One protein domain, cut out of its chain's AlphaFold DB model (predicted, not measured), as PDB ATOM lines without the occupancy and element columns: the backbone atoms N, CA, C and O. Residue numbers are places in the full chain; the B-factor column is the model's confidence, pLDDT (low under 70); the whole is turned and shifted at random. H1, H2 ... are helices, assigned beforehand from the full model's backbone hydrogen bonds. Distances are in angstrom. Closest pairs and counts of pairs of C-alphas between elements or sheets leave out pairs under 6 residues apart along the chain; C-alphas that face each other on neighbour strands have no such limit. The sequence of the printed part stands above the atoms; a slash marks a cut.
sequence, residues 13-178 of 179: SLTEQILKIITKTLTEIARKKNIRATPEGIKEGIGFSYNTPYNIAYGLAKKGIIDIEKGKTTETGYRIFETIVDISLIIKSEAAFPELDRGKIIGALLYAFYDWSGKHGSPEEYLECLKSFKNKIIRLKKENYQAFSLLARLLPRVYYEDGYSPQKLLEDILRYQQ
ATOM      1  N   SER A  13     250.185 188.214 219.894       81.94
ATOM      2  CA  SER A  13     249.065 188.675 220.716       81.94
ATOM      3  C   SER A  13     249.517 189.646 221.803       81.94
ATOM      4  O   SER A  13     248.913 190.706 221.980       81.94
ATOM      5  N   LEU A  14     250.606 189.334 222.509       85.38
ATOM      6  CA  LEU A  14     251.153 190.213 223.546       85.38
ATOM      7  C   LEU A  14     251.673 191.527 222.954       85.38
ATOM      8  O   LEU A  14     251.446 192.602 223.506       85.38
ATOM      9  N   THR A  15     252.357 191.467 221.816       86.31
ATOM     10  CA  THR A  15     252.957 192.662 221.206       86.31
ATOM     11  C   THR A  15     251.898 193.574 220.595       86.31
ATOM     12  O   THR A  15     251.987 194.793 220.729       86.31
ATOM     13  N   GLU A  16     250.841 192.998 220.022       90.25
ATOM     14  CA  GLU A  16     249.637 193.712 219.595       90.25
ATOM     15  C   GLU A  16     248.954 194.411 220.789       90.25
ATOM     16  O   GLU A  16     248.541 195.568 220.685       90.25
ATOM     17  N   GLN A  17     248.870 193.750 221.950       91.69
ATOM     18  CA  GLN A  17     248.337 194.353 223.179       91.69
ATOM     19  C   GLN A  17     249.201 195.521 223.670       91.69
ATOM     20  O   GLN A  17     248.671 196.587 223.982       91.69
ATOM     21  N   ILE A  18     250.527 195.360 223.686       94.62
ATOM     22  CA  ILE A  18     251.455 196.429 224.073       94.62
ATOM     23  C   ILE A  18     251.339 197.616 223.113       94.62
ATOM     24  O   ILE A  18     251.249 198.762 223.558       94.62
ATOM     25  N   LEU A  19     251.278 197.363 221.804       94.94
ATOM     26  CA  LEU A  19     251.105 198.412 220.805       94.94
ATOM     27  C   LEU A  19     249.790 199.174 221.017       94.94
ATOM     28  O   LEU A  19     249.798 200.403 220.992       94.94
ATOM     29  N   LYS A  20     248.690 198.474 221.330       95.38
ATOM     30  CA  LYS A  20     247.408 199.103 221.691       95.38
ATOM     31  C   LYS A  20     247.521 199.997 222.926       95.38
ATOM     32  O   LYS A  20     246.934 201.079 222.932       95.38
ATOM     33  N   ILE A  21     248.269 199.580 223.953       96.62
ATOM     34  CA  ILE A  21     248.534 200.413 225.140       96.62
ATOM     35  C   ILE A  21     249.266 201.692 224.718       96.62
ATOM     36  O   ILE A  21     248.815 202.788 225.044       96.62
ATOM     37  N   ILE A  22     250.342 201.563 223.938       97.19
ATOM     38  CA  ILE A  22     251.156 202.691 223.465       97.19
ATOM     39  C   ILE A  22     250.311 203.686 222.666       97.19
ATOM     40  O   ILE A  22     250.280 204.876 222.993       97.19
ATOM     41  N   THR A  23     249.603 203.214 221.638       97.12
ATOM     42  CA  THR A  23     248.816 204.086 220.760       97.12
ATOM     43  C   THR A  23     247.666 204.743 221.512       97.12
ATOM     44  O   THR A  23     247.415 205.930 221.320       97.12
ATOM     45  N   LYS A  24     247.004 204.018 222.427       97.25
ATOM     46  CA  LYS A  24     245.949 204.577 223.281       97.25
ATOM     47  C   LYS A  24     246.495 205.689 224.177       97.25
ATOM     48  O   LYS A  24     245.923 206.777 224.193       97.25
ATOM     49  N   THR A  25     247.604 205.454 224.880       98.12
ATOM     50  CA  THR A  25     248.192 206.459 225.774       98.12
ATOM     51  C   THR A  25     248.644 207.703 225.007       98.12
ATOM     52  O   THR A  25     248.346 208.820 225.426       98.12
ATOM     53  N   LEU A  26     249.298 207.543 223.855       98.06
ATOM     54  CA  LEU A  26     249.708 208.672 223.013       98.06
ATOM     55  C   LEU A  26     248.505 209.470 222.485       98.06
ATOM     56  O   LEU A  26     248.528 210.701 222.541       98.06
ATOM     57  N   THR A  27     247.431 208.802 222.048       97.44
ATOM     58  CA  THR A  27     246.171 209.463 221.668       97.44
ATOM     59  C   THR A  27     245.553 210.227 222.842       97.44
ATOM     60  O   THR A  27     245.111 211.362 222.664       97.44
ATOM     61  N   GLU A  28     245.534 209.660 224.050       97.88
ATOM     62  CA  GLU A  28     245.002 210.334 225.243       97.88
ATOM     63  C   GLU A  28     245.803 211.591 225.606       97.88
ATOM     64  O   GLU A  28     245.217 212.643 225.880       97.88
ATOM     65  N   ILE A  29     247.136 211.513 225.567       98.31
ATOM     66  CA  ILE A  29     248.030 212.656 225.798       98.31
ATOM     67  C   ILE A  29     247.803 213.734 224.730       98.31
ATOM     68  O   ILE A  29     247.652 214.912 225.064       98.31
ATOM     69  N   ALA A  30     247.733 213.347 223.454       96.44
ATOM     70  CA  ALA A  30     247.469 214.260 222.347       96.44
ATOM     71  C   ALA A  30     246.107 214.961 222.499       96.44
ATOM     72  O   ALA A  30     246.022 216.184 222.363       96.44
ATOM     73  N   ARG A  31     245.062 214.214 222.884       96.31
ATOM     74  CA  ARG A  31     243.719 214.751 223.141       96.31
ATOM     75  C   ARG A  31     243.731 215.796 224.253       96.31
ATOM     76  O   ARG A  31     243.147 216.861 224.077       96.31
ATOM     77  N   LYS A  32     244.429 215.536 225.366       97.25
ATOM     78  CA  LYS A  32     244.588 216.504 226.472       97.25
ATOM     79  C   LYS A  32     245.266 217.809 226.030       97.25
ATOM     80  O   LYS A  32     245.069 218.836 226.669       97.25
ATOM     81  N   LYS A  33     246.036 217.780 224.938       95.44
ATOM     82  CA  LYS A  33     246.726 218.940 224.354       95.44
ATOM     83  C   LYS A  33     246.001 219.527 223.129       95.44
ATOM     84  O   LYS A  33     246.589 220.332 222.412       95.44
ATOM     85  N   ASN A  34     244.736 219.156 222.895       92.88
ATOM     86  CA  ASN A  34     243.912 219.602 221.761       92.88
ATOM     87  C   ASN A  34     244.513 219.265 220.384       92.88
ATOM     88  O   ASN A  34     244.425 220.046 219.436       92.88
ATOM     89  N   ILE A  35     245.138 218.093 220.269       90.81
ATOM     90  CA  ILE A  35     245.704 217.579 219.023       90.81
ATOM     91  C   ILE A  35     244.872 216.383 218.564       90.81
ATOM     92  O   ILE A  35     244.641 215.446 219.329       90.81
ATOM     93  N   ARG A  36     244.465 216.379 217.292       91.00
ATOM     94  CA  ARG A  36     243.876 215.192 216.663       91.00
ATOM     95  C   ARG A  36     244.979 214.170 216.376       91.00
ATOM     96  O   ARG A  36     245.844 214.439 215.546       91.00
ATOM     97  N   ALA A  37     244.922 213.023 217.045       94.06
ATOM     98  CA  ALA A  37     245.791 211.874 216.804       94.06
ATOM     99  C   ALA A  37     244.986 210.576 216.948       94.06
ATOM    100  O   ALA A  37     244.429 210.327 218.021       94.06
ATOM    101  N   THR A  38     244.905 209.754 215.903       94.69
ATOM    102  CA  THR A  38     244.262 208.430 216.000       94.69
ATOM    103  C   THR A  38     245.277 207.329 216.322       94.69
ATOM    104  O   THR A  38     246.458 207.480 215.998       94.69
ATOM    105  N   PRO A  39     244.845 206.210 216.936       95.31
ATOM    106  CA  PRO A  39     245.712 205.053 217.127       95.31
ATOM    107  C   PRO A  39     246.325 204.543 215.819       95.31
ATOM    108  O   PRO A  39     247.515 204.244 215.794       95.31
ATOM    109  N   GLU A  40     245.538 204.515 214.737       92.25
ATOM    110  CA  GLU A  40     246.006 204.087 213.416       92.25
ATOM    111  C   GLU A  40     247.040 205.062 212.852       92.25
ATOM    112  O   GLU A  40     248.119 204.641 212.462       92.25
ATOM    113  N   GLY A  41     246.788 206.374 212.928       93.00
ATOM    114  CA  GLY A  41     247.769 207.378 212.520       93.00
ATOM    115  C   GLY A  41     249.080 207.263 213.305       93.00
ATOM    116  O   GLY A  41     250.157 207.383 212.735       93.00
ATOM    117  N   ILE A  42     249.022 206.987 214.610       94.81
ATOM    118  CA  ILE A  42     250.236 206.730 215.398       94.81
ATOM    119  C   ILE A  42     250.941 205.470 214.898       94.81
ATOM    120  O   ILE A  42     252.141 205.527 214.654       94.81
ATOM    121  N   LYS A  43     250.217 204.362 214.713       92.69
ATOM    122  CA  LYS A  43     250.776 203.095 214.220       92.69
ATOM    123  C   LYS A  43     251.435 203.259 212.848       92.69
ATOM    124  O   LYS A  43     252.583 202.857 212.698       92.69
ATOM    125  N   GLU A  44     250.757 203.900 211.899       90.25
ATOM    126  CA  GLU A  44     251.269 204.209 210.555       90.25
ATOM    127  C   GLU A  44     252.520 205.095 210.584       90.25
ATOM    128  O   GLU A  44     253.360 205.004 209.696       90.25
ATOM    129  N   GLY A  45     252.650 205.963 211.591       90.62
ATOM    130  CA  GLY A  45     253.839 206.793 211.764       90.62
ATOM    131  C   GLY A  45     255.048 206.042 212.322       90.62
ATOM    132  O   GLY A  45     256.170 206.523 212.186       90.62
ATOM    133  N   ILE A  46     254.853 204.899 212.989       90.38
ATOM    134  CA  ILE A  46     255.948 204.174 213.637       90.38
ATOM    135  C   ILE A  46     256.736 203.374 212.590       90.38
ATOM    136  O   ILE A  46     256.463 202.209 212.315       90.38
ATOM    137  N   GLY A  47     257.792 204.003 212.080       74.81
ATOM    138  CA  GLY A  47     258.805 203.362 211.249       74.81
ATOM    139  C   GLY A  47     258.422 203.177 209.786       74.81
ATOM    140  O   GLY A  47     257.427 203.701 209.300       74.81
ATOM    141  N   PHE A  48     259.276 202.440 209.075       70.12
ATOM    142  CA  PHE A  48     259.212 202.278 207.618       70.12
ATOM    143  C   PHE A  48     258.857 200.850 207.183       70.12
ATOM    144  O   PHE A  48     258.754 200.576 205.989       70.12
ATOM    145  N   SER A  49     258.680 199.930 208.139       77.88
ATOM    146  CA  SER A  49     258.364 198.525 207.880       77.88
ATOM    147  C   SER A  49     257.196 198.042 208.737       77.88
ATOM    148  O   SER A  49     256.966 198.549 209.835       77.88
ATOM    149  N   TYR A  50     256.507 196.998 208.267       79.19
ATOM    150  CA  TYR A  50     255.392 196.372 208.985       79.19
ATOM    151  C   TYR A  50     255.780 195.877 210.390       79.19
ATOM    152  O   TYR A  50     254.975 195.943 211.315       79.19
ATOM    153  N   ASN A  51     257.028 195.432 210.572       84.44
ATOM    154  CA  ASN A  51     257.508 194.859 211.833       84.44
ATOM    155  C   ASN A  51     257.991 195.921 212.834       84.44
ATOM    156  O   ASN A  51     258.091 195.645 214.031       84.44
ATOM    157  N   THR A  52     258.295 197.136 212.374       86.81
ATOM    158  CA  THR A  52     258.895 198.184 213.210       86.81
ATOM    159  C   THR A  52     258.037 198.563 214.430       86.81
ATOM    160  O   THR A  52     258.593 198.599 215.534       86.81
ATOM    161  N   PRO A  53     256.707 198.770 214.315       86.94
ATOM    162  CA  PRO A  53     255.856 199.046 215.474       86.94
ATOM    163  C   PRO A  53     255.919 197.963 216.553       86.94
ATOM    164  O   PRO A  53     255.947 198.271 217.745       86.94
ATOM    165  N   TYR A  54     255.990 196.699 216.140       89.12
ATOM    166  CA  TYR A  54     256.028 195.545 217.035       89.12
ATOM    167  C   TYR A  54     257.375 195.437 217.762       89.12
ATOM    168  O   TYR A  54     257.412 195.239 218.978       89.12
ATOM    169  N   ASN A  55     258.484 195.672 217.052       88.50
ATOM    170  CA  ASN A  55     259.821 195.710 217.650       88.50
ATOM    171  C   ASN A  55     259.944 196.816 218.707       88.50
ATOM    172  O   ASN A  55     260.447 196.570 219.807       88.50
ATOM    173  N   ILE A  56     259.435 198.013 218.401       91.69
ATOM    174  CA  ILE A  56     259.411 199.133 219.348       91.69
ATOM    175  C   ILE A  56     258.538 198.793 220.554       91.69
ATOM    176  O   ILE A  56     258.983 198.966 221.688       91.69
ATOM    177  N   ALA A  57     257.325 198.276 220.339       92.44
ATOM    178  CA  ALA A  57     256.416 197.910 221.420       92.44
ATOM    179  C   ALA A  57     257.079 196.945 222.412       92.44
ATOM    180  O   ALA A  57     257.139 197.214 223.615       92.44
ATOM    181  N   TYR A  58     257.664 195.867 221.896       89.88
ATOM    182  CA  TYR A  58     258.379 194.888 222.703       89.88
ATOM    183  C   TYR A  58     259.594 195.488 223.430       89.88
ATOM    184  O   TYR A  58     259.794 195.238 224.622       89.88
ATOM    185  N   GLY A  59     260.390 196.316 222.748       91.00
ATOM    186  CA  GLY A  59     261.553 196.983 223.336       91.00
ATOM    187  C   GLY A  59     261.196 197.934 224.480       91.00
ATOM    188  O   GLY A  59     261.856 197.932 225.520       91.00
ATOM    189  N   LEU A  60     260.115 198.707 224.335       93.19
ATOM    190  CA  LEU A  60     259.619 199.599 225.386       93.19
ATOM    191  C   LEU A  60     259.136 198.805 226.608       93.19
ATOM    192  O   LEU A  60     259.441 199.176 227.743       93.19
ATOM    193  N   ALA A  61     258.443 197.684 226.398       92.12
ATOM    194  CA  ALA A  61     258.028 196.815 227.494       92.12
ATOM    195  C   ALA A  61     259.229 196.193 228.224       92.12
ATOM    196  O   ALA A  61     259.294 196.252 229.450       92.12
ATOM    197  N   LYS A  62     260.239 195.705 227.489       90.25
ATOM    198  CA  LYS A  62     261.499 195.210 228.077       90.25
ATOM    199  C   LYS A  62     262.236 196.259 228.907       90.25
ATOM    200  O   LYS A  62     262.887 195.902 229.883       90.25
ATOM    201  N   LYS A  63     262.135 197.536 228.535       90.31
ATOM    202  CA  LYS A  63     262.718 198.652 229.292       90.31
ATOM    203  C   LYS A  63     261.896 199.049 230.526       90.31
ATOM    204  O   LYS A  63     262.358 199.896 231.272       90.31
ATOM    205  N   GLY A  64     260.712 198.482 230.769       92.56
ATOM    206  CA  GLY A  64     259.858 198.866 231.906       92.56
ATOM    207  C   GLY A  64     259.060 200.159 231.682       92.56
ATOM    208  O   GLY A  64     258.584 200.787 232.625       92.56
ATOM    209  N   ILE A  65     258.896 200.579 230.426       95.38
ATOM    210  CA  ILE A  65     258.045 201.725 230.051       95.38
ATOM    211  C   ILE A  65     256.565 201.315 230.080       95.38
ATOM    212  O   ILE A  65     255.686 202.132 230.363       95.38
ATOM    213  N   ILE A  66     256.299 200.035 229.820       95.75
ATOM    214  CA  ILE A  66     254.972 199.424 229.851       95.75
ATOM    215  C   ILE A  66     254.941 198.390 230.975       95.75
ATOM    216  O   ILE A  66     255.782 197.496 231.022       95.75
ATOM    217  N   ASP A  67     253.959 198.511 231.860       92.75
ATOM    218  CA  ASP A  67     253.601 197.507 232.855       92.75
ATOM    219  C   ASP A  67     252.601 196.543 232.200       92.75
ATOM    220  O   ASP A  67     251.411 196.850 232.068       92.75
ATOM    221  N   ILE A  68     253.118 195.412 231.707       88.50
ATOM    222  CA  ILE A  68     252.329 194.400 230.991       88.50
ATOM    223  C   ILE A  68     251.246 193.820 231.904       88.50
ATOM    224  O   ILE A  68     250.101 193.694 231.479       88.50
ATOM    225  N   GLU A  69     251.585 193.510 233.158       88.06
ATOM    226  CA  GLU A  69     250.658 192.893 234.114       88.06
ATOM    227  C   GLU A  69     249.464 193.802 234.404       88.06
ATOM    228  O   GLU A  69     248.324 193.343 234.484       88.06
ATOM    229  N   LYS A  70     249.706 195.113 234.512       90.12
ATOM    230  CA  LYS A  70     248.647 196.107 234.721       90.12
ATOM    231  C   LYS A  70     248.042 196.645 233.425       90.12
ATOM    232  O   LYS A  70     247.171 197.513 233.498       90.12
ATOM    233  N   GLY A  71     248.511 196.192 232.262       90.69
ATOM    234  CA  GLY A  71     248.027 196.625 230.952       90.69
ATOM    235  C   GLY A  71     248.097 198.141 230.732       90.69
ATOM    236  O   GLY A  71     247.180 198.721 230.146       90.69
ATOM    237  N   LYS A  72     249.140 198.813 231.238       95.38
ATOM    238  CA  LYS A  72     249.269 200.281 231.177       95.38
ATOM    239  C   LYS A  72     250.720 200.749 231.103       95.38
ATOM    240  O   LYS A  72     251.645 200.008 231.405       95.38
ATOM    241  N   THR A  73     250.933 202.011 230.744       96.12
ATOM    242  CA  THR A  73     252.252 202.648 230.875       96.12
ATOM    243  C   THR A  73     252.631 202.826 232.344       96.12
ATOM    244  O   THR A  73     251.773 203.150 233.172       96.12
ATOM    245  N   THR A  74     253.918 202.696 232.664       97.12
ATOM    246  CA  THR A  74     254.447 203.166 233.953       97.12
ATOM    247  C   THR A  74     254.378 204.692 234.036       97.12
ATOM    248  O   THR A  74     254.122 205.372 233.040       97.12
ATOM    249  N   GLU A  75     254.603 205.261 235.221       97.31
ATOM    250  CA  GLU A  75     254.637 206.720 235.386       97.31
ATOM    251  C   GLU A  75     255.759 207.352 234.547       97.31
ATOM    252  O   GLU A  75     255.515 208.292 233.785       97.31
ATOM    253  N   THR A  76     256.972 206.787 234.603       97.25
ATOM    254  CA  THR A  76     258.089 207.220 233.752       97.25
ATOM    255  C   THR A  76     257.748 207.045 232.270       97.25
ATOM    256  O   THR A  76     257.986 207.957 231.477       97.25
ATOM    257  N   GLY A  77     257.111 205.932 231.891       97.25
ATOM    258  CA  GLY A  77     256.680 205.701 230.513       97.25
ATOM    259  C   GLY A  77     255.656 206.716 230.003       97.25
ATOM    260  O   GLY A  77     255.779 207.210 228.881       97.25
ATOM    261  N   TYR A  78     254.702 207.118 230.844       98.25
ATOM    262  CA  TYR A  78     253.761 208.187 230.515       98.25
ATOM    263  C   TYR A  78     254.488 209.516 230.260       98.25
ATOM    264  O   TYR A  78     254.197 210.198 229.278       98.25
ATOM    265  N   ARG A  79     255.479 209.870 231.092       98.38
ATOM    266  CA  ARG A  79     256.282 211.099 230.925       98.38
ATOM    267  C   ARG A  79     257.152 211.075 229.665       98.38
ATOM    268  O   ARG A  79     257.342 212.117 229.033       98.38
ATOM    269  N   ILE A  80     257.656 209.904 229.273       97.94
ATOM    270  CA  ILE A  80     258.363 209.701 227.997       97.94
ATOM    271  C   ILE A  80     257.425 210.020 226.828       97.94
ATOM    272  O   ILE A  80     257.746 210.861 225.986       97.94
ATOM    273  N   PHE A  81     256.237 209.412 226.806       98.31
ATOM    274  CA  PHE A  81     255.238 209.651 225.763       98.31
ATOM    275  C   PHE A  81     254.748 211.096 225.743       98.31
ATOM    276  O   PHE A  81     254.611 211.682 224.670       98.31
ATOM    277  N   GLU A  82     254.570 211.716 226.906       98.50
ATOM    278  CA  GLU A  82     254.247 213.136 226.997       98.50
ATOM    279  C   GLU A  82     255.334 214.013 226.372       98.50
ATOM    280  O   GLU A  82     255.024 214.926 225.604       98.50
ATOM    281  N   THR A  83     256.604 213.701 226.629       98.44
ATOM    282  CA  THR A  83     257.733 214.445 226.061       98.44
ATOM    283  C   THR A  83     257.789 214.307 224.537       98.44
ATOM    284  O   THR A  83     258.034 215.294 223.846       98.44
ATOM    285  N   ILE A  84     257.494 213.123 223.992       97.94
ATOM    286  CA  ILE A  84     257.403 212.896 222.540       97.94
ATOM    287  C   ILE A  84     256.276 213.734 221.923       97.94
ATOM    288  O   ILE A  84     256.490 214.414 220.914       97.94
ATOM    289  N   VAL A  85     255.091 213.757 222.545       97.69
ATOM    290  CA  VAL A  85     253.976 214.596 222.076       97.69
ATOM    291  C   VAL A  85     254.333 216.083 222.162       97.69
ATOM    292  O   VAL A  85     254.031 216.840 221.238       97.69
ATOM    293  N   ASP A  86     255.027 216.524 223.209       97.81
ATOM    294  CA  ASP A  86     255.500 217.907 223.306       97.81
ATOM    295  C   ASP A  86     256.481 218.271 222.185       97.81
ATOM    296  O   ASP A  86     256.382 219.357 221.610       97.81
ATOM    297  N   ILE A  87     257.409 217.376 221.838       97.25
ATOM    298  CA  ILE A  87     258.315 217.586 220.701       97.25
ATOM    299  C   ILE A  87     257.509 217.700 219.404       97.25
ATOM    300  O   ILE A  87     257.755 218.619 218.621       97.25
ATOM    301  N   SER A  88     256.486 216.854 219.219       95.25
ATOM    302  CA  SER A  88     255.592 216.926 218.055       95.25
ATOM    303  C   SER A  88     254.940 218.306 217.906       95.25
ATOM    304  O   SER A  88     254.880 218.852 216.805       95.25
ATOM    305  N   LEU A  89     254.531 218.925 219.019       94.38
ATOM    306  CA  LEU A  89     253.935 220.260 219.041       94.38
ATOM    307  C   LEU A  89     254.924 221.363 218.672       94.38
ATOM    308  O   LEU A  89     254.533 222.337 218.027       94.38
ATOM    309  N   ILE A  90     256.182 221.224 219.090       95.44
ATOM    310  CA  ILE A  90     257.236 222.203 218.816       95.44
ATOM    311  C   ILE A  90     257.536 222.253 217.315       95.44
ATOM    312  O   ILE A  90     257.659 223.352 216.767       95.44
ATOM    313  N   ILE A  91     257.610 221.086 216.663       93.88
ATOM    314  CA  ILE A  91     258.011 220.953 215.253       93.88
ATOM    315  C   ILE A  91     256.844 221.050 214.258       93.88
ATOM    316  O   ILE A  91     257.082 221.168 213.058       93.88
ATOM    317  N   LYS A  92     255.585 221.007 214.721       88.56
ATOM    318  CA  LYS A  92     254.397 220.796 213.868       88.56
ATOM    319  C   LYS A  92     254.263 221.740 212.669       88.56
ATOM    320  O   LYS A  92     253.766 221.310 211.634       88.56
ATOM    321  N   SER A  93     254.642 223.013 212.815       85.88
ATOM    322  CA  SER A  93     254.490 224.016 211.751       85.88
ATOM    323  C   SER A  93     255.472 223.781 210.610       85.88
ATOM    324  O   SER A  93     255.135 223.992 209.452       85.88
ATOM    325  N   GLU A  94     256.659 223.282 210.942       89.75
ATOM    326  CA  GLU A  94     257.759 223.084 210.002       89.75
ATOM    327  C   GLU A  94     257.833 221.654 209.476       89.75
ATOM    328  O   GLU A  94     258.396 221.422 208.411       89.75
ATOM    329  N   ALA A  95     257.231 220.692 210.180       80.88
ATOM    330  CA  ALA A  95     257.262 219.286 209.806       80.88
ATOM    331  C   ALA A  95     256.651 219.004 208.422       80.88
ATOM    332  O   ALA A  95     256.870 217.914 207.909       80.88
ATOM    333  N   ALA A  96     255.917 219.935 207.796       72.88
ATOM    334  CA  ALA A  96     255.400 219.819 206.424       72.88
ATOM    335  C   ALA A  96     254.678 218.481 206.133       72.88
ATOM    336  O   ALA A  96     254.824 217.899 205.062       72.88
ATOM    337  N   PHE A  97     253.951 217.945 207.117       71.50
ATOM    338  CA  PHE A  97     253.077 216.782 206.938       71.50
ATOM    339  C   PHE A  97     251.703 217.275 206.456       71.50
ATOM    340  O   PHE A  97     251.073 218.043 207.196       71.50
ATOM    341  N   PRO A  98     251.229 216.858 205.264       59.25
ATOM    342  CA  PRO A  98     249.960 217.316 204.679       59.25
ATOM    343  C   PRO A  98     248.717 216.751 205.390       59.25
ATOM    344  O   PRO A  98     247.587 217.024 204.996       59.25
ATOM    345  N   GLU A  99     248.906 215.951 206.434       63.78
ATOM    346  CA  GLU A  99     247.855 215.153 207.048       63.78
ATOM    347  C   GLU A  99     247.108 215.928 208.142       63.78
ATOM    348  O   GLU A  99     247.701 216.590 209.001       63.78
ATOM    349  N   LEU A 100     245.777 215.805 208.126       61.38
ATOM    350  CA  LEU A 100     244.886 216.340 209.163       61.38
ATOM    351  C   LEU A 100     245.043 215.599 210.505       61.38
ATOM    352  O   LEU A 100     244.697 216.144 211.555       61.38
ATOM    353  N   ASP A 101     245.545 214.363 210.471       73.12
ATOM    354  CA  ASP A 101     245.849 213.540 211.640       73.12
ATOM    355  C   ASP A 101     247.324 213.706 212.034       73.12
ATOM    356  O   ASP A 101     248.230 213.401 211.262       73.12
ATOM    357  N   ARG A 102     247.582 214.200 213.250       87.19
ATOM    358  CA  ARG A 102     248.944 214.400 213.771       87.19
ATOM    359  C   ARG A 102     249.533 213.143 214.409       87.19
ATOM    360  O   ARG A 102     250.693 213.174 214.822       87.19
ATOM    361  N   GLY A 103     248.774 212.051 214.455       92.69
ATOM    362  CA  GLY A 103     249.219 210.745 214.917       92.69
ATOM    363  C   GLY A 103     250.486 210.286 214.207       92.69
ATOM    364  O   GLY A 103     251.415 209.860 214.886       92.69
ATOM    365  N   LYS A 104     250.600 210.493 212.886       91.56
ATOM    366  CA  LYS A 104     251.783 210.048 212.132       91.56
ATOM    367  C   LYS A 104     253.070 210.725 212.570       91.56
ATOM    368  O   LYS A 104     254.085 210.060 212.725       91.56
ATOM    369  N   ILE A 105     253.028 212.030 212.853       92.75
ATOM    370  CA  ILE A 105     254.196 212.746 213.390       92.75
ATOM    371  C   ILE A 105     254.561 212.187 214.766       92.75
ATOM    372  O   ILE A 105     255.734 211.962 215.042       92.75
ATOM    373  N   ILE A 106     253.573 211.951 215.633       95.81
ATOM    374  CA  ILE A 106     253.810 211.389 216.970       95.81
ATOM    375  C   ILE A 106     254.444 209.992 216.863       95.81
ATOM    376  O   ILE A 106     255.430 209.726 217.546       95.81
ATOM    377  N   GLY A 107     253.924 209.133 215.983       95.06
ATOM    378  CA  GLY A 107     254.483 207.810 215.705       95.06
ATOM    379  C   GLY A 107     255.904 207.871 215.141       95.06
ATOM    380  O   GLY A 107     256.792 207.175 215.631       95.06
ATOM    381  N   ALA A 108     256.153 208.773 214.192       93.56
ATOM    382  CA  ALA A 108     257.471 208.966 213.593       93.56
ATOM    383  C   ALA A 108     258.497 209.472 214.611       93.56
ATOM    384  O   ALA A 108     259.657 209.072 214.585       93.56
ATOM    385  N   LEU A 109     258.073 210.315 215.554       95.19
ATOM    386  CA  LEU A 109     258.927 210.741 216.658       95.19
ATOM    387  C   LEU A 109     259.161 209.620 217.669       95.19
ATOM    388  O   LEU A 109     260.280 209.494 218.153       95.19
ATOM    389  N   LEU A 110     258.161 208.782 217.963       96.12
ATOM    390  CA  LEU A 110     258.379 207.586 218.780       96.12
ATOM    391  C   LEU A 110     259.436 206.675 218.142       96.12
ATOM    392  O   LEU A 110     260.325 206.205 218.846       96.12
ATOM    393  N   TYR A 111     259.378 206.484 216.822       94.75
ATOM    394  CA  TYR A 111     260.395 205.763 216.059       94.75
ATOM    395  C   TYR A 111     261.772 206.438 216.132       94.75
ATOM    396  O   TYR A 111     262.762 205.781 216.449       94.75
ATOM    397  N   ALA A 112     261.836 207.748 215.877       93.25
ATOM    398  CA  ALA A 112     263.090 208.497 215.842       93.25
ATOM    399  C   ALA A 112     263.819 208.493 217.187       93.25
ATOM    400  O   ALA A 112     265.046 208.444 217.242       93.25
ATOM    401  N   PHE A 113     263.058 208.563 218.275       93.81
ATOM    402  CA  PHE A 113     263.605 208.613 219.620       93.81
ATOM    403  C   PHE A 113     263.809 207.252 220.267       93.81
ATOM    404  O   PHE A 113     264.505 207.188 221.281       93.81
ATOM    405  N   TYR A 114     263.240 206.185 219.706       91.38
ATOM    406  CA  TYR A 114     263.475 204.845 220.214       91.38
ATOM    407  C   TYR A 114     264.981 204.556 220.289       91.38
ATOM    408  O   TYR A 114     265.753 204.875 219.386       91.38
ATOM    409  N   ASP A 115     265.413 203.969 221.404       80.69
ATOM    410  CA  ASP A 115     266.819 203.660 221.651       80.69
ATOM    411  C   ASP A 115     267.247 202.403 220.884       80.69
ATOM    412  O   ASP A 115     267.424 201.326 221.456       80.69
ATOM    413  N   TRP A 116     267.435 202.568 219.575       76.75
ATOM    414  CA  TRP A 116     267.913 201.538 218.650       76.75
ATOM    415  C   TRP A 116     269.252 200.931 219.071       76.75
ATOM    416  O   TRP A 116     269.522 199.764 218.809       76.75
ATOM    417  N   SER A 117     270.084 201.716 219.755       70.00
ATOM    418  CA  SER A 117     271.417 201.306 220.194       70.00
ATOM    419  C   SER A 117     271.464 200.624 221.562       70.00
ATOM    420  O   SER A 117     272.535 200.181 221.971       70.00
ATOM    421  N   GLY A 118     270.346 200.577 222.295       73.31
ATOM    422  CA  GLY A 118     270.302 200.060 223.664       73.31
ATOM    423  C   GLY A 118     271.190 200.824 224.658       73.31
ATOM    424  O   GLY A 118     271.596 200.248 225.664       73.31
ATOM    425  N   LYS A 119     271.529 202.088 224.374       74.31
ATOM    426  CA  LYS A 119     272.484 202.884 225.163       74.31
ATOM    427  C   LYS A 119     271.903 203.418 226.467       74.31
ATOM    428  O   LYS A 119     272.675 203.724 227.368       74.31
ATOM    429  N   HIS A 120     270.582 203.551 226.571       78.94
ATOM    430  CA  HIS A 120     269.931 204.019 227.794       78.94
ATOM    431  C   HIS A 120     269.585 202.813 228.671       78.94
ATOM    432  O   HIS A 120     268.757 201.975 228.284       78.94
ATOM    433  N   GLY A 121     270.228 202.727 229.836       75.81
ATOM    434  CA  GLY A 121     270.120 201.606 230.764       75.81
ATOM    435  C   GLY A 121     268.803 201.591 231.539       75.81
ATOM    436  O   GLY A 121     268.332 200.512 231.894       75.81
ATOM    437  N   SER A 122     268.174 202.757 231.743       89.88
ATOM    438  CA  SER A 122     266.894 202.898 232.453       89.88
ATOM    439  C   SER A 122     265.875 203.797 231.726       89.88
ATOM    440  O   SER A 122     266.249 204.636 230.894       89.88
ATOM    441  N   PRO A 123     264.567 203.665 232.030       92.62
ATOM    442  CA  PRO A 123     263.540 204.620 231.601       92.62
ATOM    443  C   PRO A 123     263.832 206.065 232.006       92.62
ATOM    444  O   PRO A 123     263.524 206.988 231.253       92.62
ATOM    445  N   GLU A 124     264.421 206.277 233.179       94.62
ATOM    446  CA  GLU A 124     264.739 207.599 233.714       94.62
ATOM    447  C   GLU A 124     265.825 208.281 232.879       94.62
ATOM    448  O   GLU A 124     265.659 209.434 232.484       94.62
ATOM    449  N   GLU A 125     266.895 207.557 232.536       92.62
ATOM    450  CA  GLU A 125     267.939 208.054 231.634       92.62
ATOM    451  C   GLU A 125     267.357 208.411 230.266       92.62
ATOM    452  O   GLU A 125     267.624 209.489 229.731       92.62
ATOM    453  N   TYR A 126     266.503 207.540 229.725       93.06
ATOM    454  CA  TYR A 126     265.849 207.792 228.448       93.06
ATOM    455  C   TYR A 126     264.969 209.054 228.498       93.06
ATOM    456  O   TYR A 126     265.033 209.894 227.596       93.06
ATOM    457  N   LEU A 127     264.199 209.246 229.575       95.50
ATOM    458  CA  LEU A 127     263.394 210.450 229.783       95.50
ATOM    459  C   LEU A 127     264.255 211.721 229.845       95.50
ATOM    460  O   LEU A 127     263.903 212.728 229.224       95.50
ATOM    461  N   GLU A 128     265.374 211.701 230.566       95.19
ATOM    462  CA  GLU A 128     266.271 212.860 230.658       95.19
ATOM    463  C   GLU A 128     266.934 213.185 229.312       95.19
ATOM    464  O   GLU A 128     267.014 214.358 228.928       95.19
ATOM    465  N   CYS A 129     267.304 212.172 228.523       92.94
ATOM    466  CA  CYS A 129     267.781 212.368 227.154       92.94
ATOM    467  C   CYS A 129     266.728 213.058 226.270       92.94
ATOM    468  O   CYS A 129     267.053 214.014 225.558       92.94
ATOM    469  N   LEU A 130     265.457 212.647 226.358       95.38
ATOM    470  CA  LEU A 130     264.361 213.281 225.615       95.38
ATOM    471  C   LEU A 130     264.129 214.730 226.033       95.38
ATOM    472  O   LEU A 130     263.968 215.601 225.176       95.38
ATOM    473  N   LYS A 131     264.144 215.019 227.338       96.75
ATOM    474  CA  LYS A 131     264.015 216.391 227.853       96.75
ATOM    475  C   LYS A 131     265.168 217.275 227.391       96.75
ATOM    476  O   LYS A 131     264.938 218.403 226.954       96.75
ATOM    477  N   SER A 132     266.395 216.760 227.444       96.50
ATOM    478  CA  SER A 132     267.584 217.455 226.951       96.50
ATOM    479  C   SER A 132     267.449 217.789 225.464       96.50
ATOM    480  O   SER A 132     267.637 218.943 225.066       96.50
ATOM    481  N   PHE A 133     267.020 216.825 224.643       96.56
ATOM    482  CA  PHE A 133     266.791 217.055 223.217       96.56
ATOM    483  C   PHE A 133     265.663 218.065 222.964       96.56
ATOM    484  O   PHE A 133     265.852 219.013 222.202       96.56
ATOM    485  N   LYS A 134     264.527 217.948 223.662       97.62
ATOM    486  CA  LYS A 134     263.423 218.922 223.605       97.62
ATOM    487  C   LYS A 134     263.919 220.347 223.876       97.62
ATOM    488  O   LYS A 134     263.597 221.261 223.117       97.62
ATOM    489  N   ASN A 135     264.738 220.538 224.911       97.69
ATOM    490  CA  ASN A 135     265.303 221.845 225.249       97.69
ATOM    491  C   ASN A 135     266.237 222.376 224.153       97.69
ATOM    492  O   ASN A 135     266.160 223.558 223.811       97.69
ATOM    493  N   LYS A 136     267.062 221.510 223.547       96.69
ATOM    494  CA  LYS A 136     267.901 221.870 222.393       96.69
ATOM    495  C   LYS A 136     267.062 222.338 221.204       96.69
ATOM    496  O   LYS A 136     267.382 223.376 220.637       96.69
ATOM    497  N   ILE A 137     265.964 221.653 220.866       96.50
ATOM    498  CA  ILE A 137     265.061 222.082 219.780       96.50
ATOM    499  C   ILE A 137     264.435 223.450 220.092       96.50
ATOM    500  O   ILE A 137     264.390 224.316 219.221       96.50
ATOM    501  N   ILE A 138     263.947 223.663 221.321       97.19
ATOM    502  CA  ILE A 138     263.337 224.943 221.727       97.19
ATOM    503  C   ILE A 138     264.341 226.087 221.590       97.19
ATOM    504  O   ILE A 138     263.989 227.166 221.111       97.19
ATOM    505  N   ARG A 139     265.585 225.853 222.013       96.88
ATOM    506  CA  ARG A 139     266.678 226.813 221.886       96.88
ATOM    507  C   ARG A 139     267.011 227.075 220.414       96.88
ATOM    508  O   ARG A 139     267.007 228.227 219.994       96.88
ATOM    509  N   LEU A 140     267.169 226.016 219.618       95.94
ATOM    510  CA  LEU A 140     267.450 226.099 218.184       95.94
ATOM    511  C   LEU A 140     266.391 226.916 217.437       95.94
ATOM    512  O   LEU A 140     266.736 227.773 216.634       95.94
ATOM    513  N   LYS A 141     265.106 226.722 217.760       96.25
ATOM    514  CA  LYS A 141     263.994 227.488 217.178       96.25
ATOM    515  C   LYS A 141     264.143 229.003 217.357       96.25
ATOM    516  O   LYS A 141     263.663 229.752 216.513       96.25
ATOM    517  N   LYS A 142     264.766 229.447 218.453       96.44
ATOM    518  CA  LYS A 142     264.987 230.869 218.760       96.44
ATOM    519  C   LYS A 142     266.285 231.402 218.157       96.44
ATOM    520  O   LYS A 142     266.317 232.545 217.724       96.44
ATOM    521  N   GLU A 143     267.340 230.593 218.169       95.88
ATOM    522  CA  GLU A 143     268.699 231.031 217.830       95.88
ATOM    523  C   GLU A 143     269.048 230.846 216.350       95.88
ATOM    524  O   GLU A 143     269.789 231.646 215.790       95.88
ATOM    525  N   ASN A 144     268.521 229.804 215.705       95.12
ATOM    526  CA  ASN A 144     268.758 229.514 214.295       95.12
ATOM    527  C   ASN A 144     267.522 228.838 213.679       95.12
ATOM    528  O   ASN A 144     267.402 227.609 213.629       95.12
ATOM    529  N   TYR A 145     266.584 229.663 213.205       94.31
ATOM    530  CA  TYR A 145     265.309 229.187 212.668       94.31
ATOM    531  C   TYR A 145     265.468 228.291 211.432       94.31
ATOM    532  O   TYR A 145     264.706 227.341 211.265       94.31
ATOM    533  N   GLN A 146     266.461 228.556 210.581       94.75
ATOM    534  CA  GLN A 146     266.704 227.766 209.373       94.75
ATOM    535  C   GLN A 146     267.136 226.338 209.724       94.75
ATOM    536  O   GLN A 146     266.546 225.376 209.225       94.75
ATOM    537  N   ALA A 147     268.085 226.192 210.654       95.69
ATOM    538  CA  ALA A 147     268.480 224.892 211.191       95.69
ATOM    539  C   ALA A 147     267.306 224.182 211.886       95.69
ATOM    540  O   ALA A 147     267.105 222.983 211.697       95.69
ATOM    541  N   PHE A 148     266.491 224.917 212.651       96.56
ATOM    542  CA  PHE A 148     265.276 224.372 213.261       96.56
ATOM    543  C   PHE A 148     264.270 223.863 212.222       96.56
ATOM    544  O   PHE A 148     263.760 222.755 212.377       96.56
ATOM    545  N   SER A 149     263.988 224.638 211.172       94.94
ATOM    546  CA  SER A 149     263.053 224.253 210.109       94.94
ATOM    547  C   SER A 149     263.534 222.990 209.395       94.94
ATOM    548  O   SER A 149     262.762 222.045 209.212       94.94
ATOM    549  N   LEU A 150     264.833 222.914 209.083       94.75
ATOM    550  CA  LEU A 150     265.430 221.723 208.485       94.75
ATOM    551  C   LEU A 150     265.330 220.507 209.419       94.75
ATOM    552  O   LEU A 150     264.881 219.444 208.989       94.75
ATOM    553  N   LEU A 151     265.651 220.672 210.705       95.56
ATOM    554  CA  LEU A 151     265.517 219.610 211.704       95.56
ATOM    555  C   LEU A 151     264.070 219.132 211.813       95.56
ATOM    556  O   LEU A 151     263.821 217.935 211.782       95.56
ATOM    557  N   ALA A 152     263.109 220.046 211.913       94.81
ATOM    558  CA  ALA A 152     261.697 219.715 212.043       94.81
ATOM    559  C   ALA A 152     261.151 218.938 210.833       94.81
ATOM    560  O   ALA A 152     260.283 218.079 211.000       94.81
ATOM    561  N   ARG A 153     261.672 219.198 209.627       93.06
ATOM    562  CA  ARG A 153     261.343 218.432 208.415       93.06
ATOM    563  C   ARG A 153     261.988 217.051 208.412       93.06
ATOM    564  O   ARG A 153     261.329 216.079 208.051       93.06
ATOM    565  N   LEU A 154     263.258 216.953 208.790       93.69
ATOM    566  CA  LEU A 154     264.017 215.706 208.689       93.69
ATOM    567  C   LEU A 154     263.747 214.747 209.849       93.69
ATOM    568  O   LEU A 154     263.659 213.544 209.629       93.69
ATOM    569  N   LEU A 155     263.550 215.264 211.062       93.62
ATOM    570  CA  LEU A 155     263.389 214.472 212.280       93.62
ATOM    571  C   LEU A 155     262.365 213.325 212.135       93.62
ATOM    572  O   LEU A 155     262.741 212.194 212.429       93.62
ATOM    573  N   PRO A 156     261.135 213.548 211.630       91.81
ATOM    574  CA  PRO A 156     260.150 212.477 211.428       91.81
ATOM    575  C   PRO A 156     260.331 211.649 210.138       91.81
ATOM    576  O   PRO A 156     259.499 210.794 209.860       91.81
ATOM    577  N   ARG A 157     261.341 211.922 209.299       88.94
ATOM    578  CA  ARG A 157     261.500 211.311 207.959       88.94
ATOM    579  C   ARG A 157     262.781 210.507 207.774       88.94
ATOM    580  O   ARG A 157     262.916 209.809 206.775       88.94
ATOM    581  N   VAL A 158     263.728 210.635 208.692       89.44
ATOM    582  CA  VAL A 158     265.020 209.955 208.614       89.44
ATOM    583  C   VAL A 158     264.929 208.543 209.197       89.44
ATOM    584  O   VAL A 158     264.139 208.271 210.100       89.44
ATOM    585  N   TYR A 159     265.755 207.644 208.668       87.75
ATOM    586  CA  TYR A 159     265.963 206.299 209.195       87.75
ATOM    587  C   TYR A 159     266.991 206.327 210.339       87.75
ATOM    588  O   TYR A 159     268.088 206.845 210.148       87.75
ATOM    589  N   TYR A 160     266.642 205.802 211.519       87.19
ATOM    590  CA  TYR A 160     267.475 205.883 212.737       87.19
ATOM    591  C   TYR A 160     268.029 204.538 213.213       87.19
ATOM    592  O   TYR A 160     268.632 204.451 214.283       87.19
ATOM    593  N   GLU A 161     267.840 203.475 212.440       79.88
ATOM    594  CA  GLU A 161     268.496 202.206 212.748       79.88
ATOM    595  C   GLU A 161     270.020 202.332 212.499       79.88
ATOM    596  O   GLU A 161     270.504 203.332 211.960       79.88
ATOM    597  N   ASP A 162     270.809 201.361 212.965       72.88
ATOM    598  CA  ASP A 162     272.273 201.311 212.774       72.88
ATOM    599  C   ASP A 162     273.083 202.480 213.374       72.88
ATOM    600  O   ASP A 162     274.151 202.867 212.895       72.88
ATOM    601  N   GLY A 163     272.615 203.034 214.495       73.81
ATOM    602  CA  GLY A 163     273.391 203.984 215.300       73.81
ATOM    603  C   GLY A 163     273.326 205.437 214.825       73.81
ATOM    604  O   GLY A 163     274.047 206.284 215.369       73.81
ATOM    605  N   TYR A 164     272.454 205.753 213.865       86.50
ATOM    606  CA  TYR A 164     272.060 207.130 213.578       86.50
ATOM    607  C   TYR A 164     271.028 207.603 214.612       86.50
ATOM    608  O   TYR A 164     270.137 206.858 214.998       86.50
ATOM    609  N   SER A 165     271.150 208.830 215.122       90.56
ATOM    610  CA  SER A 165     270.293 209.322 216.211       90.56
ATOM    611  C   SER A 165     269.785 210.736 215.937       90.56
ATOM    612  O   SER A 165     270.431 211.481 215.194       90.56
ATOM    613  N   PRO A 166     268.686 211.167 216.582       93.62
ATOM    614  CA  PRO A 166     268.232 212.556 216.514       93.62
ATOM    615  C   PRO A 166     269.319 213.569 216.897       93.62
ATOM    616  O   PRO A 166     269.390 214.657 216.329       93.62
ATOM    617  N   GLN A 167     270.199 213.203 217.835       93.06
ATOM    618  CA  GLN A 167     271.340 214.028 218.226       93.06
ATOM    619  C   GLN A 167     272.359 214.162 217.087       93.06
ATOM    620  O   GLN A 167     272.820 215.271 216.827       93.06
ATOM    621  N   LYS A 168     272.658 213.071 216.374       92.94
ATOM    622  CA  LYS A 168     273.552 213.101 215.211       92.94
ATOM    623  C   LYS A 168     272.957 213.913 214.056       92.94
ATOM    624  O   LYS A 168     273.658 214.739 213.487       92.94
ATOM    625  N   LEU A 169     271.653 213.777 213.798       94.94
ATOM    626  CA  LEU A 169     270.942 214.613 212.821       94.94
ATOM    627  C   LEU A 169     271.082 216.108 213.139       94.94
ATOM    628  O   LEU A 169     271.367 216.911 212.255       94.94
ATOM    629  N   LEU A 170     270.889 216.489 214.405       95.19
ATOM    630  CA  LEU A 170     271.055 217.873 214.841       95.19
ATOM    631  C   LEU A 170     272.489 218.379 214.603       95.19
ATOM    632  O   LEU A 170     272.670 219.499 214.131       95.19
ATOM    633  N   GLU A 171     273.500 217.570 214.916       94.50
ATOM    634  CA  GLU A 171     274.909 217.916 214.691       94.50
ATOM    635  C   GLU A 171     275.236 218.095 213.206       94.50
ATOM    636  O   GLU A 171     275.878 219.082 212.840       94.50
ATOM    637  N   ASP A 172     274.758 217.192 212.348       94.81
ATOM    638  CA  ASP A 172     274.977 217.254 210.900       94.81
ATOM    639  C   ASP A 172     274.341 218.517 210.292       94.81
ATOM    640  O   ASP A 172     274.976 219.219 209.502       94.81
ATOM    641  N   ILE A 173     273.124 218.873 210.725       95.00
ATOM    642  CA  ILE A 173     272.442 220.106 210.300       95.00
ATOM    643  C   ILE A 173     273.241 221.348 210.701       95.00
ATOM    644  O   ILE A 173     273.418 222.254 209.889       95.00
ATOM    645  N   LEU A 174     273.726 221.406 211.944       93.62
ATOM    646  CA  LEU A 174     274.485 222.557 212.432       93.62
ATOM    647  C   LEU A 174     275.821 222.723 211.701       93.62
ATOM    648  O   LEU A 174     276.217 223.855 211.438       93.62
ATOM    649  N   ARG A 175     276.487 221.621 211.332       92.69
ATOM    650  CA  ARG A 175     277.713 221.656 210.517       92.69
ATOM    651  C   ARG A 175     277.444 222.160 209.103       92.69
ATOM    652  O   ARG A 175     278.197 222.991 208.612       92.69
ATOM    653  N   TYR A 176     276.364 221.700 208.470       88.25
ATOM    654  CA  TYR A 176     276.017 222.111 207.107       88.25
ATOM    655  C   TYR A 176     275.683 223.608 206.996       88.25
ATOM    656  O   TYR A 176     275.866 224.198 205.944       88.25
ATOM    657  N   GLN A 177     275.200 224.237 208.071       80.06
ATOM    658  CA  GLN A 177     274.877 225.672 208.102       80.06
ATOM    659  C   GLN A 177     276.096 226.586 208.336       80.06
ATOM    660  O   GLN A 177     275.943 227.804 208.317       80.06
ATOM    661  N   GLN A 178     277.277 226.024 208.612       67.44
ATOM    662  CA  GLN A 178     278.532 226.773 208.775       67.44
ATOM    663  C   GLN A 178     279.368 226.836 207.485       67.44
ATOM    664  O   GLN A 178     280.427 227.464 207.489       67.44
TER     665      GLN A 178
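Overview. This is residues 13 to 178 of the 179 residues of an uncharacterized protein of Thermoprotei archaeon (UniProt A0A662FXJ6). Mostly crossed helices pile round short H5 in the core, with H4 packed across it and H6 side by side with H4. H1, crossed by H2 and H3, makes one end, and H7 and H8 make the other. The printed part has 166 residues with eight named helices, H1 to H8 in order, and no named strand; its class is all helix. It is compact, with a radius of gyration of the C-alphas of 15.0 A, and spans 50 by 35 by 28 A.

Arrangement. H1, residues 13 to 32, touches H2, residues 39 to 45, with its residues 20 to 27 alone, about perpendicular at 81 degrees; the closest C-alphas, Thr 23 and Pro 39, are 4.9 A apart. H3, residues 52 to 62, touches H1, closest at C-alphas 57 and 19, 5.4 A. H5, residues 103 to 113, touches H2, closest at C-alphas 104 and 45, 3.9 A. H4, residues 75 to 91, touches H6, residues 123 to 143, at a shallow tilt of 17 degrees, the same way; the closest C-alphas, Ile 80 and Leu 127, are 5.4 A apart. H6 and H7, residues 145 to 154, form a helical hairpin. H8, residues 166 to 176, touches H7, closest at C-alphas 173 and 147, 6.3 A. Every O i to N i+4 pair is within hydrogen-bond range in H1 to H5, H7 and H8; in H6, 16 of 17 are.

Along the chain. H1 begins at C-alpha 13 (249.065, 188.675, 220.716) and is 28.8 A long. H4 measures 24.9 A and H6 30.2 A. H8 ends at C-alpha 176 (276.017, 222.111, 207.107).

Size, cuts and confidence. The two C-alphas farthest apart, of Glu 69 and Gln 178, are 50.7 A apart. The printed part has no cut. The links H3 to H4, H4 to H5 and H7 to H8 are long. Residues 98 to 100 and 178 have pLDDT under 70.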